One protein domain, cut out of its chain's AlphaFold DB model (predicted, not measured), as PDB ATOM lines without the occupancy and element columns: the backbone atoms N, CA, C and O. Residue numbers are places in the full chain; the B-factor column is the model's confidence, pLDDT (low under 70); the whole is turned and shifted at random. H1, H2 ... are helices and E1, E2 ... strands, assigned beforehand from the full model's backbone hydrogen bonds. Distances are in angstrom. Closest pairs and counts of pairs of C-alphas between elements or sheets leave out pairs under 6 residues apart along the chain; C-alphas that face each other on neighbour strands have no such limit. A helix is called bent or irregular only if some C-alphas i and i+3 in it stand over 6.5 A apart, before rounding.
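This is residues 140 to 210 of the 215 residues of the protein "MFNG" of Bugula neritina (UniProt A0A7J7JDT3). A slim antiparallel strand hairpin, E2 and E3, makes one end of an elongated model; a helical hairpin, H2 and H3, makes the other, with H1 beside H2 and the loop 169 to 187 between the hairpins. The 71 printed residues run H1, E1, E2, E3, H2, H3, mixed in class, with 35 residues, under half, in named elements. The whole is only just compact, close to loose: radius of gyration of the C-alphas 13.2 A, spans 42 by 26 by 22 A.

H1, residues 144 to 149, begins at C-alpha (240.864, 183.827, 173.471) and is irregular, C-alphas 145 and 148 being 7.5 A apart. E1 is 152 to 154, E2 156 to 159, E3 165 to 168. H2, 188 to 195, is 10.5 A long; H3, 200 to 209, is 14.2 A and ends at C-alpha (247.966, 203.888, 177.352).

H1 and H2 only just touch, with 3 pairs of C-alphas within 8 A, closest His 148 and Leu 195 at 6.0 A, about perpendicular at 78 degrees. E1, pairing with no named strand, runs on into E2 at 49 degrees. E2 and E3 stand at 143 degrees; N 158 and O 166 are 2.8 A apart, within hydrogen-bond range. H2 and H3 touch, the closest C-alphas, Cys 193 and Cys 202, 5.1 A apart, at a steep tilt of 42 degrees, opposite ways. Every O i to N i+4 pair is within range in H2 and H3; H1 has 0 of 2, but 2 of 3 O i to N i+3 pairs.

The farthest C-alphas, Lys 162 and Lys 198, are 42.8 A apart. The printed part has no cut; the link E3 to H2 is long, 19 residues. No printed residue is under 70 in pLDDT.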
ATOM      1  N   TRP A 140     237.447 184.156 182.785       91.50
ATOM      2  CA  TRP A 140     238.713 183.507 182.435       91.50
ATOM      3  C   TRP A 140     238.547 182.188 181.662       91.50
ATOM      4  O   TRP A 140     239.531 181.687 181.127       91.50
ATOM      5  N   GLN A 141     237.343 181.606 181.611       92.31
ATOM      6  CA  GLN A 141     237.066 180.380 180.850       92.31
ATOM      7  C   GLN A 141     236.734 180.636 179.377       92.31
ATOM      8  O   GLN A 141     236.677 179.686 178.598       92.31
ATOM      9  N   ILE A 142     236.510 181.889 178.980       92.50
ATOM     10  CA  ILE A 142     236.244 182.232 177.583       92.50
ATOM     11  C   ILE A 142     237.557 182.097 176.807       92.50
ATOM     12  O   ILE A 142     238.516 182.818 177.091       92.50
ATOM     13  N   ASP A 143     237.603 181.183 175.830       90.69
ATOM     14  CA  ASP A 143     238.807 180.950 175.029       90.69
ATOM     15  C   ASP A 143     239.150 182.208 174.212       90.69
ATOM     16  O   ASP A 143     238.303 182.693 173.450       90.69
ATOM     17  N   PRO A 144     240.384 182.732 174.311       88.25
ATOM     18  CA  PRO A 144     240.864 183.827 173.471       88.25
ATOM     19  C   PRO A 144     240.668 183.615 171.971       88.25
ATOM     20  O   PRO A 144     240.435 184.578 171.244       88.25
ATOM     21  N   LEU A 145     240.685 182.364 171.499       87.88
ATOM     22  CA  LEU A 145     240.413 182.052 170.094       87.88
ATOM     23  C   LEU A 145     238.972 182.381 169.674       87.88
ATOM     24  O   LEU A 145     238.722 182.676 168.505       87.88
ATOM     25  N   ASP A 146     238.033 182.401 170.618       92.62
ATOM     26  CA  ASP A 146     236.616 182.668 170.380       92.62
ATOM     27  C   ASP A 146     236.206 184.115 170.680       92.62
ATOM     28  O   ASP A 146     235.034 184.463 170.521       92.62
ATOM     29  N   TYR A 147     237.136 184.997 171.057       92.31
ATOM     30  CA  TYR A 147     236.842 186.399 171.390       92.31
ATOM     31  C   TYR A 147     236.081 187.137 170.291       92.31
ATOM     32  O   TYR A 147     235.115 187.848 170.569       92.31
ATOM     33  N   HIS A 148     236.445 186.895 169.033       93.69
ATOM     34  CA  HIS A 148     235.794 187.486 167.865       93.69
ATOM     35  C   HIS A 148     234.318 187.090 167.694       93.69
ATOM     36  O   HIS A 148     233.599 187.760 166.951       93.69
ATOM     37  N   LYS A 149     233.857 186.024 168.358       96.31
ATOM     38  CA  LYS A 149     232.455 185.576 168.346       96.31
ATOM     39  C   LYS A 149     231.631 186.243 169.442       96.31
ATOM     40  O   LYS A 149     230.430 186.419 169.266       96.31
ATOM     41  N   GLN A 150     232.272 186.649 170.537       96.94
ATOM     42  CA  GLN A 150     231.574 187.151 171.715       96.94
ATOM     43  C   GLN A 150     230.873 188.481 171.422       96.94
ATOM     44  O   GLN A 150     231.369 189.318 170.657       96.94
ATOM     45  N   ILE A 151     229.695 188.649 172.014       98.00
ATOM     46  CA  ILE A 151     228.798 189.788 171.817       98.00
ATOM     47  C   ILE A 151     228.913 190.766 172.981       98.00
ATOM     48  O   ILE A 151     229.085 191.964 172.750       98.00
ATOM     49  N   SER A 152     228.841 190.265 174.211       97.69
ATOM     50  CA  SER A 152     229.050 191.053 175.423       97.69
ATOM     51  C   SER A 152     229.999 190.325 176.358       97.69
ATOM     52  O   SER A 152     229.969 189.099 176.456       97.69
ATOM     53  N   ILE A 153     230.866 191.092 177.006       96.69
ATOM     54  CA  ILE A 153     231.793 190.607 178.023       96.69
ATOM     55  C   ILE A 153     231.760 191.597 179.173       96.69
ATOM     56  O   ILE A 153     231.891 192.798 178.946       96.69
ATOM     57  N   SER A 154     231.647 191.098 180.393       96.12
ATOM     58  CA  SER A 154     231.679 191.913 181.603       96.12
ATOM     59  C   SER A 154     232.934 191.617 182.425       96.12
ATOM     60  O   SER A 154     233.729 190.728 182.107       96.12
ATOM     61  N   TRP A 155     233.154 192.405 183.462       95.62
ATOM     62  CA  TRP A 155     234.214 192.210 184.440       95.62
ATOM     63  C   TRP A 155     233.689 192.559 185.826       95.62
ATOM     64  O   TRP A 155     232.729 193.303 185.983       95.62
ATOM     65  N   GLY A 156     234.338 192.026 186.849       93.56
ATOM     66  CA  GLY A 156     233.939 192.263 188.223       93.56
ATOM     67  C   GLY A 156     234.850 191.535 189.187       93.56
ATOM     68  O   GLY A 156     236.042 191.349 188.936       93.56
ATOM     69  N   GLU A 157     234.278 191.092 190.294       90.19
ATOM     70  CA  GLU A 157     235.007 190.452 191.376       90.19
ATOM     71  C   GLU A 157     234.264 189.201 191.851       90.19
ATOM     72  O   GLU A 157     233.048 189.210 192.030       90.19
ATOM     73  N   VAL A 158     235.003 188.115 192.081       84.25
ATOM     74  CA  VAL A 158     234.503 186.913 192.752       84.25
ATOM     75  C   VAL A 158     234.961 186.941 194.202       84.25
ATOM     76  O   VAL A 158     236.159 186.935 194.496       84.25
ATOM     77  N   VAL A 159     234.006 186.917 195.127       81.88
ATOM     78  CA  VAL A 159     234.287 186.818 196.562       81.88
ATOM     79  C   VAL A 159     234.487 185.345 196.921       81.88
ATOM     80  O   VAL A 159     233.524 184.611 197.131       81.88
ATOM     81  N   ALA A 160     235.742 184.901 196.992       77.44
ATOM     82  CA  ALA A 160     236.083 183.538 197.408       77.44
ATOM     83  C   ALA A 160     235.983 183.363 198.936       77.44
ATOM     84  O   ALA A 160     235.669 182.284 199.433       77.44
ATOM     85  N   SER A 161     236.242 184.431 199.698       78.75
ATOM     86  CA  SER A 161     235.997 184.508 201.143       78.75
ATOM     87  C   SER A 161     235.882 185.970 201.589       78.75
ATOM     88  O   SER A 161     236.134 186.874 200.800       78.75
ATOM     89  N   LYS A 162     235.589 186.228 202.875       77.06
ATOM     90  CA  LYS A 162     235.524 187.597 203.436       77.06
ATOM     91  C   LYS A 162     236.794 188.440 203.218       77.06
ATOM     92  O   LYS A 162     236.722 189.653 203.358       77.06
ATOM     93  N   VAL A 163     237.935 187.807 202.937       77.81
ATOM     94  CA  VAL A 163     239.244 188.472 202.786       77.81
ATOM     95  C   VAL A 163     239.832 188.266 201.384       77.81
ATOM     96  O   VAL A 163     240.750 188.979 200.994       77.81
ATOM     97  N   ILE A 164     239.313 187.308 200.608       79.81
ATOM     98  CA  ILE A 164     239.856 186.956 199.292       79.81
ATOM     99  C   ILE A 164     238.844 187.352 198.226       79.81
ATOM    100  O   ILE A 164     237.820 186.687 198.046       79.81
ATOM    101  N   ILE A 165     239.183 188.422 197.517       83.50
ATOM    102  CA  ILE A 165     238.469 188.922 196.350       83.50
ATOM    103  C   ILE A 165     239.357 188.660 195.135       83.50
ATOM    104  O   ILE A 165     240.510 189.091 195.094       83.50
ATOM    105  N   ILE A 166     238.837 187.904 194.173       86.94
ATOM    106  CA  ILE A 166     239.555 187.521 192.958       86.94
ATOM    107  C   ILE A 166     238.956 188.308 191.792       86.94
ATOM    108  O   ILE A 166     237.744 188.232 191.588       86.94
ATOM    109  N   PRO A 167     239.758 189.035 190.998       90.62
ATOM    110  CA  PRO A 167     239.246 189.709 189.813       90.62
ATOM    111  C   PRO A 167     238.631 188.714 188.824       90.62
ATOM    112  O   PRO A 167     239.290 187.759 188.409       90.62
ATOM    113  N   ASN A 168     237.392 188.967 188.412       94.06
ATOM    114  CA  ASN A 168     236.739 188.258 187.324       94.06
ATOM    115  C   ASN A 168     236.881 189.062 186.034       94.06
ATOM    116  O   ASN A 168     236.262 190.112 185.873       94.06
ATOM    117  N   ARG A 169     237.721 188.588 185.122       93.19
ATOM    118  CA  ARG A 169     237.994 189.242 183.841       93.19
ATOM    119  C   ARG A 169     238.517 188.225 182.840       93.19
ATOM    120  O   ARG A 169     238.915 187.124 183.219       93.19
ATOM    121  N   LEU A 170     238.547 188.621 181.575       93.00
ATOM    122  CA  LEU A 170     239.113 187.813 180.502       93.00
ATOM    123  C   LEU A 170     240.575 187.429 180.773       93.00
ATOM    124  O   LEU A 170     241.387 188.267 181.173       93.00
ATOM    125  N   LEU A 171     240.917 186.170 180.497       87.12
ATOM    126  CA  LEU A 171     242.300 185.706 180.471       87.12
ATOM    127  C   LEU A 171     242.852 185.863 179.059       87.12
ATOM    128  O   LEU A 171     242.446 185.146 178.153       87.12
ATOM    129  N   ILE A 172     243.814 186.759 178.882       79.12
ATOM    130  CA  ILE A 172     244.497 186.927 177.600       79.12
ATOM    131  C   ILE A 172     245.797 186.140 177.683       79.12
ATOM    132  O   ILE A 172     246.560 186.342 178.626       79.12
ATOM    133  N   ARG A 173     246.003 185.195 176.755       78.69
ATOM    134  CA  ARG A 173     247.225 184.380 176.732       78.69
ATOM    135  C   ARG A 173     248.438 185.284 176.545       78.69
ATOM    136  O   ARG A 173     248.345 186.290 175.843       78.69
ATOM    137  N   ASP A 174     249.561 184.897 177.137       73.44
ATOM    138  CA  ASP A 174     250.790 185.693 177.113       73.44
ATOM    139  C   ASP A 174     251.327 185.920 175.693       73.44
ATOM    140  O   ASP A 174     252.005 186.913 175.455       73.44
ATOM    141  N   GLU A 175     250.958 185.061 174.734       75.44
ATOM    142  CA  GLU A 175     251.322 185.214 173.320       75.44
ATOM    143  C   GLU A 175     250.503 186.288 172.575       75.44
ATOM    144  O   GLU A 175     250.749 186.554 171.400       75.44
ATOM    145  N   ILE A 176     249.488 186.883 173.213       79.44
ATOM    146  CA  ILE A 176     248.649 187.923 172.609       79.44
ATOM    147  C   ILE A 176     249.081 189.289 173.159       79.44
ATOM    148  O   ILE A 176     249.048 189.482 174.378       79.44
ATOM    149  N   PRO A 177     249.394 190.271 172.289       86.12
ATOM    150  CA  PRO A 177     249.679 191.644 172.692       86.12
ATOM    151  C   PRO A 177     248.637 192.190 173.660       86.12
ATOM    152  O   PRO A 177     247.442 192.242 173.353       86.12
ATOM    153  N   GLN A 178     249.098 192.611 174.836       89.81
ATOM    154  CA  GLN A 178     248.218 193.034 175.915       89.81
ATOM    155  C   GLN A 178     248.757 194.207 176.719       89.81
ATOM    156  O   GLN A 178     249.957 194.322 176.965       89.81
ATOM    157  N   PHE A 179     247.844 195.058 177.193       91.69
ATOM    158  CA  PHE A 179     248.199 196.070 178.177       91.69
ATOM    159  C   PHE A 179     248.476 195.398 179.530       91.69
ATOM    160  O   PHE A 179     247.799 194.422 179.882       91.69
ATOM    161  N   PRO A 180     249.421 195.916 180.335       90.81
ATOM    162  CA  PRO A 180     249.581 195.489 181.718       90.81
ATOM    163  C   PRO A 180     248.264 195.609 182.493       90.81
ATOM    164  O   PRO A 180     247.527 196.582 182.332       90.81
ATOM    165  N   VAL A 181     247.982 194.660 183.389       90.38
ATOM    166  CA  VAL A 181     246.767 194.676 184.232       90.38
ATOM    167  C   VAL A 181     246.675 195.944 185.093       90.38
ATOM    168  O   VAL A 181     245.579 196.394 185.403       90.38
ATOM    169  N   SER A 182     247.805 196.552 185.458       91.75
ATOM    170  CA  SER A 182     247.834 197.836 186.170       91.75
ATOM    171  C   SER A 182     247.281 199.008 185.349       91.75
ATOM    172  O   SER A 182     246.847 199.997 185.933       91.75
ATOM    173  N   ILE A 183     247.293 198.904 184.016       92.75
ATOM    174  CA  ILE A 183     246.818 199.925 183.072       92.75
ATOM    175  C   ILE A 183     245.414 199.576 182.553       92.75
ATOM    176  O   ILE A 183     244.560 200.451 182.439       92.75
ATOM    177  N   ASP A 184     245.167 198.295 182.272       94.25
ATOM    178  CA  ASP A 184     243.887 197.765 181.794       94.25
ATOM    179  C   ASP A 184     243.380 196.654 182.734       94.25
ATOM    180  O   ASP A 184     243.473 195.463 182.411       94.25
ATOM    181  N   PRO A 185     242.879 197.009 183.934       92.62
ATOM    182  CA  PRO A 185     242.471 196.031 184.945       92.62
ATOM    183  C   PRO A 185     241.215 195.248 184.558       92.62
ATOM    184  O   PRO A 185     241.034 194.125 185.036       92.62
ATOM    185  N   THR A 186     240.370 195.817 183.693       93.94
ATOM    186  CA  THR A 186     239.123 195.210 183.201       93.94
ATOM    187  C   THR A 186     239.342 194.337 181.971       93.94
ATOM    188  O   THR A 186     238.513 193.482 181.674       93.94
ATOM    189  N   ARG A 187     240.475 194.520 181.276       94.12
ATOM    190  CA  ARG A 187     240.820 193.886 179.991       94.12
ATOM    191  C   ARG A 187     240.002 194.392 178.808       94.12
ATOM    192  O   ARG A 187     240.175 193.884 177.701       94.12
ATOM    193  N   ALA A 188     239.132 195.381 179.008       94.56
ATOM    194  CA  ALA A 188     238.235 195.875 177.969       94.56
ATOM    195  C   ALA A 188     239.004 196.556 176.828       94.56
ATOM    196  O   ALA A 188     238.647 196.387 175.660       94.56
ATOM    197  N   TYR A 189     240.084 197.282 177.136       94.81
ATOM    198  CA  TYR A 189     240.904 197.927 176.107       94.81
ATOM    199  C   TYR A 189     241.701 196.909 175.300       94.81
ATOM    200  O   TYR A 189     241.736 196.989 174.071       94.81
ATOM    201  N   THR A 190     242.294 195.926 175.976       93.44
ATOM    202  CA  THR A 190     243.015 194.845 175.307       93.44
ATOM    203  C   THR A 190     242.062 194.037 174.430       93.44
ATOM    204  O   THR A 190     242.359 193.801 173.263       93.44
ATOM    205  N   PHE A 191     240.879 193.688 174.944       93.88
ATOM    206  CA  PHE A 191     239.841 193.005 174.175       93.88
ATOM    207  C   PHE A 191     239.405 193.824 172.951       93.88
ATOM    208  O   PHE A 191     239.366 193.298 171.841       93.88
ATOM    209  N   HIS A 192     239.165 195.130 173.110       95.12
ATOM    210  CA  HIS A 192     238.822 196.018 171.997       95.12
ATOM    211  C   HIS A 192     239.900 196.030 170.908       95.12
ATOM    212  O   HIS A 192     239.590 195.880 169.727       95.12
ATOM    213  N   CYS A 193     241.164 196.193 171.297       93.88
ATOM    214  CA  CYS A 193     242.278 196.204 170.356       93.88
ATOM    215  C   CYS A 193     242.532 194.836 169.713       93.88
ATOM    216  O   CYS A 193     242.951 194.789 168.562       93.88
ATOM    217  N   HIS A 194     242.219 193.736 170.399       91.06
ATOM    218  CA  HIS A 194     242.249 192.402 169.806       91.06
ATOM    219  C   HIS A 194     241.170 192.236 168.722       91.06
ATOM    220  O   HIS A 194     241.448 191.727 167.640       91.06
ATOM    221  N   LEU A 195     239.948 192.715 168.978       93.31
ATOM    222  CA  LEU A 195     238.850 192.663 168.008       93.31
ATOM    223  C   LEU A 195     239.060 193.609 166.818       93.31
ATOM    224  O   LEU A 195     238.708 193.284 165.683       93.31
ATOM    225  N   PHE A 196     239.609 194.797 167.076       94.69
ATOM    226  CA  PHE A 196     239.676 195.892 166.111       94.69
ATOM    227  C   PHE A 196     241.072 196.530 166.043       94.69
ATOM    228  O   PHE A 196     241.194 197.750 166.217       94.69
ATOM    229  N   PRO A 197     242.129 195.759 165.721       92.69
ATOM    230  CA  PRO A 197     243.519 196.213 165.835       92.69
ATOM    231  C   PRO A 197     243.854 197.399 164.925       92.69
ATOM    232  O   PRO A 197     244.723 198.204 165.230       92.69
ATOM    233  N   LYS A 198     243.144 197.537 163.799       94.00
ATOM    234  CA  LYS A 198     243.363 198.613 162.818       94.00
ATOM    235  C   LYS A 198     242.427 199.812 163.000       94.00
ATOM    236  O   LYS A 198     242.491 200.752 162.209       94.00
ATOM    237  N   SER A 199     241.538 199.779 163.993       95.62
ATOM    238  CA  SER A 199     240.558 200.847 164.204       95.62
ATOM    239  C   SER A 199     241.193 202.105 164.788       95.62
ATOM    240  O   SER A 199     242.129 202.045 165.583       95.62
ATOM    241  N   ASP A 200     240.628 203.261 164.446       96.06
ATOM    242  CA  ASP A 200     241.013 204.552 165.022       96.06
ATOM    243  C   ASP A 200     240.854 204.568 166.548       96.06
ATOM    244  O   ASP A 200     241.637 205.205 167.249       96.06
ATOM    245  N   SER A 201     239.852 203.853 167.067       94.69
ATOM    246  CA  SER A 201     239.618 203.702 168.502       94.69
ATOM    247  C   SER A 201     240.753 202.945 169.187       94.69
ATOM    248  O   SER A 201     241.251 203.421 170.203       94.69
ATOM    249  N   CYS A 202     241.223 201.829 168.614       95.38
ATOM    250  CA  CYS A 202     242.389 201.129 169.154       95.38
ATOM    251  C   CYS A 202     243.659 201.994 169.079       95.38
ATOM    252  O   CYS A 202     244.386 202.071 170.066       95.38
ATOM    253  N   ARG A 203     243.884 202.725 167.975       94.69
ATOM    254  CA  ARG A 203     245.025 203.657 167.877       94.69
ATOM    255  C   ARG A 203     244.997 204.709 168.990       94.69
ATOM    256  O   ARG A 203     245.976 204.857 169.703       94.69
ATOM    257  N   LYS A 204     243.846 205.346 169.236       95.62
ATOM    258  CA  LYS A 204     243.680 206.316 170.339       95.62
ATOM    259  C   LYS A 204     243.906 205.706 171.725       95.62
ATOM    260  O   LYS A 204     244.404 206.387 172.619       95.62
ATOM    261  N   ILE A 205     243.500 204.452 171.928       94.75
ATOM    262  CA  ILE A 205     243.766 203.720 173.173       94.75
ATOM    263  C   ILE A 205     245.277 203.538 173.345       94.75
ATOM    264  O   ILE A 205     245.794 203.850 174.414       94.75
ATOM    265  N   GLN A 206     245.982 203.102 172.298       93.56
ATOM    266  CA  GLN A 206     247.437 202.931 172.316       93.56
ATOM    267  C   GLN A 206     248.178 204.261 172.513       93.56
ATOM    268  O   GLN A 206     249.096 204.338 173.322       93.56
ATOM    269  N   ASP A 207     247.733 205.344 171.874       93.38
ATOM    270  CA  ASP A 207     248.312 206.681 172.071       93.38
ATOM    271  C   ASP A 207     248.196 207.147 173.534       93.38
ATOM    272  O   ASP A 207     249.068 207.846 174.049       93.38
ATOM    273  N   ARG A 208     247.114 206.757 174.223       92.50
ATOM    274  CA  ARG A 208     246.848 207.133 175.619       92.50
ATOM    275  C   ARG A 208     247.539 206.220 176.633       92.50
ATOM    276  O   ARG A 208     247.960 206.703 177.682       92.50
ATOM    277  N   LEU A 209     247.561 204.913 176.381       91.25
ATOM    278  CA  LEU A 209     247.966 203.888 177.352       91.25
ATOM    279  C   LEU A 209     249.361 203.303 177.075       91.25
ATOM    280  O   LEU A 209     249.855 202.515 177.879       91.25
ATOM    281  N   GLY A 210     249.998 203.707 175.974       88.12
ATOM    282  CA  GLY A 210     251.212 203.101 175.432       88.12
ATOM    283  C   GLY A 210     250.887 202.109 174.317       88.12
ATOM    284  O   GLY A 210     249.774 201.596 174.237       88.12
TER     285      GLY A 210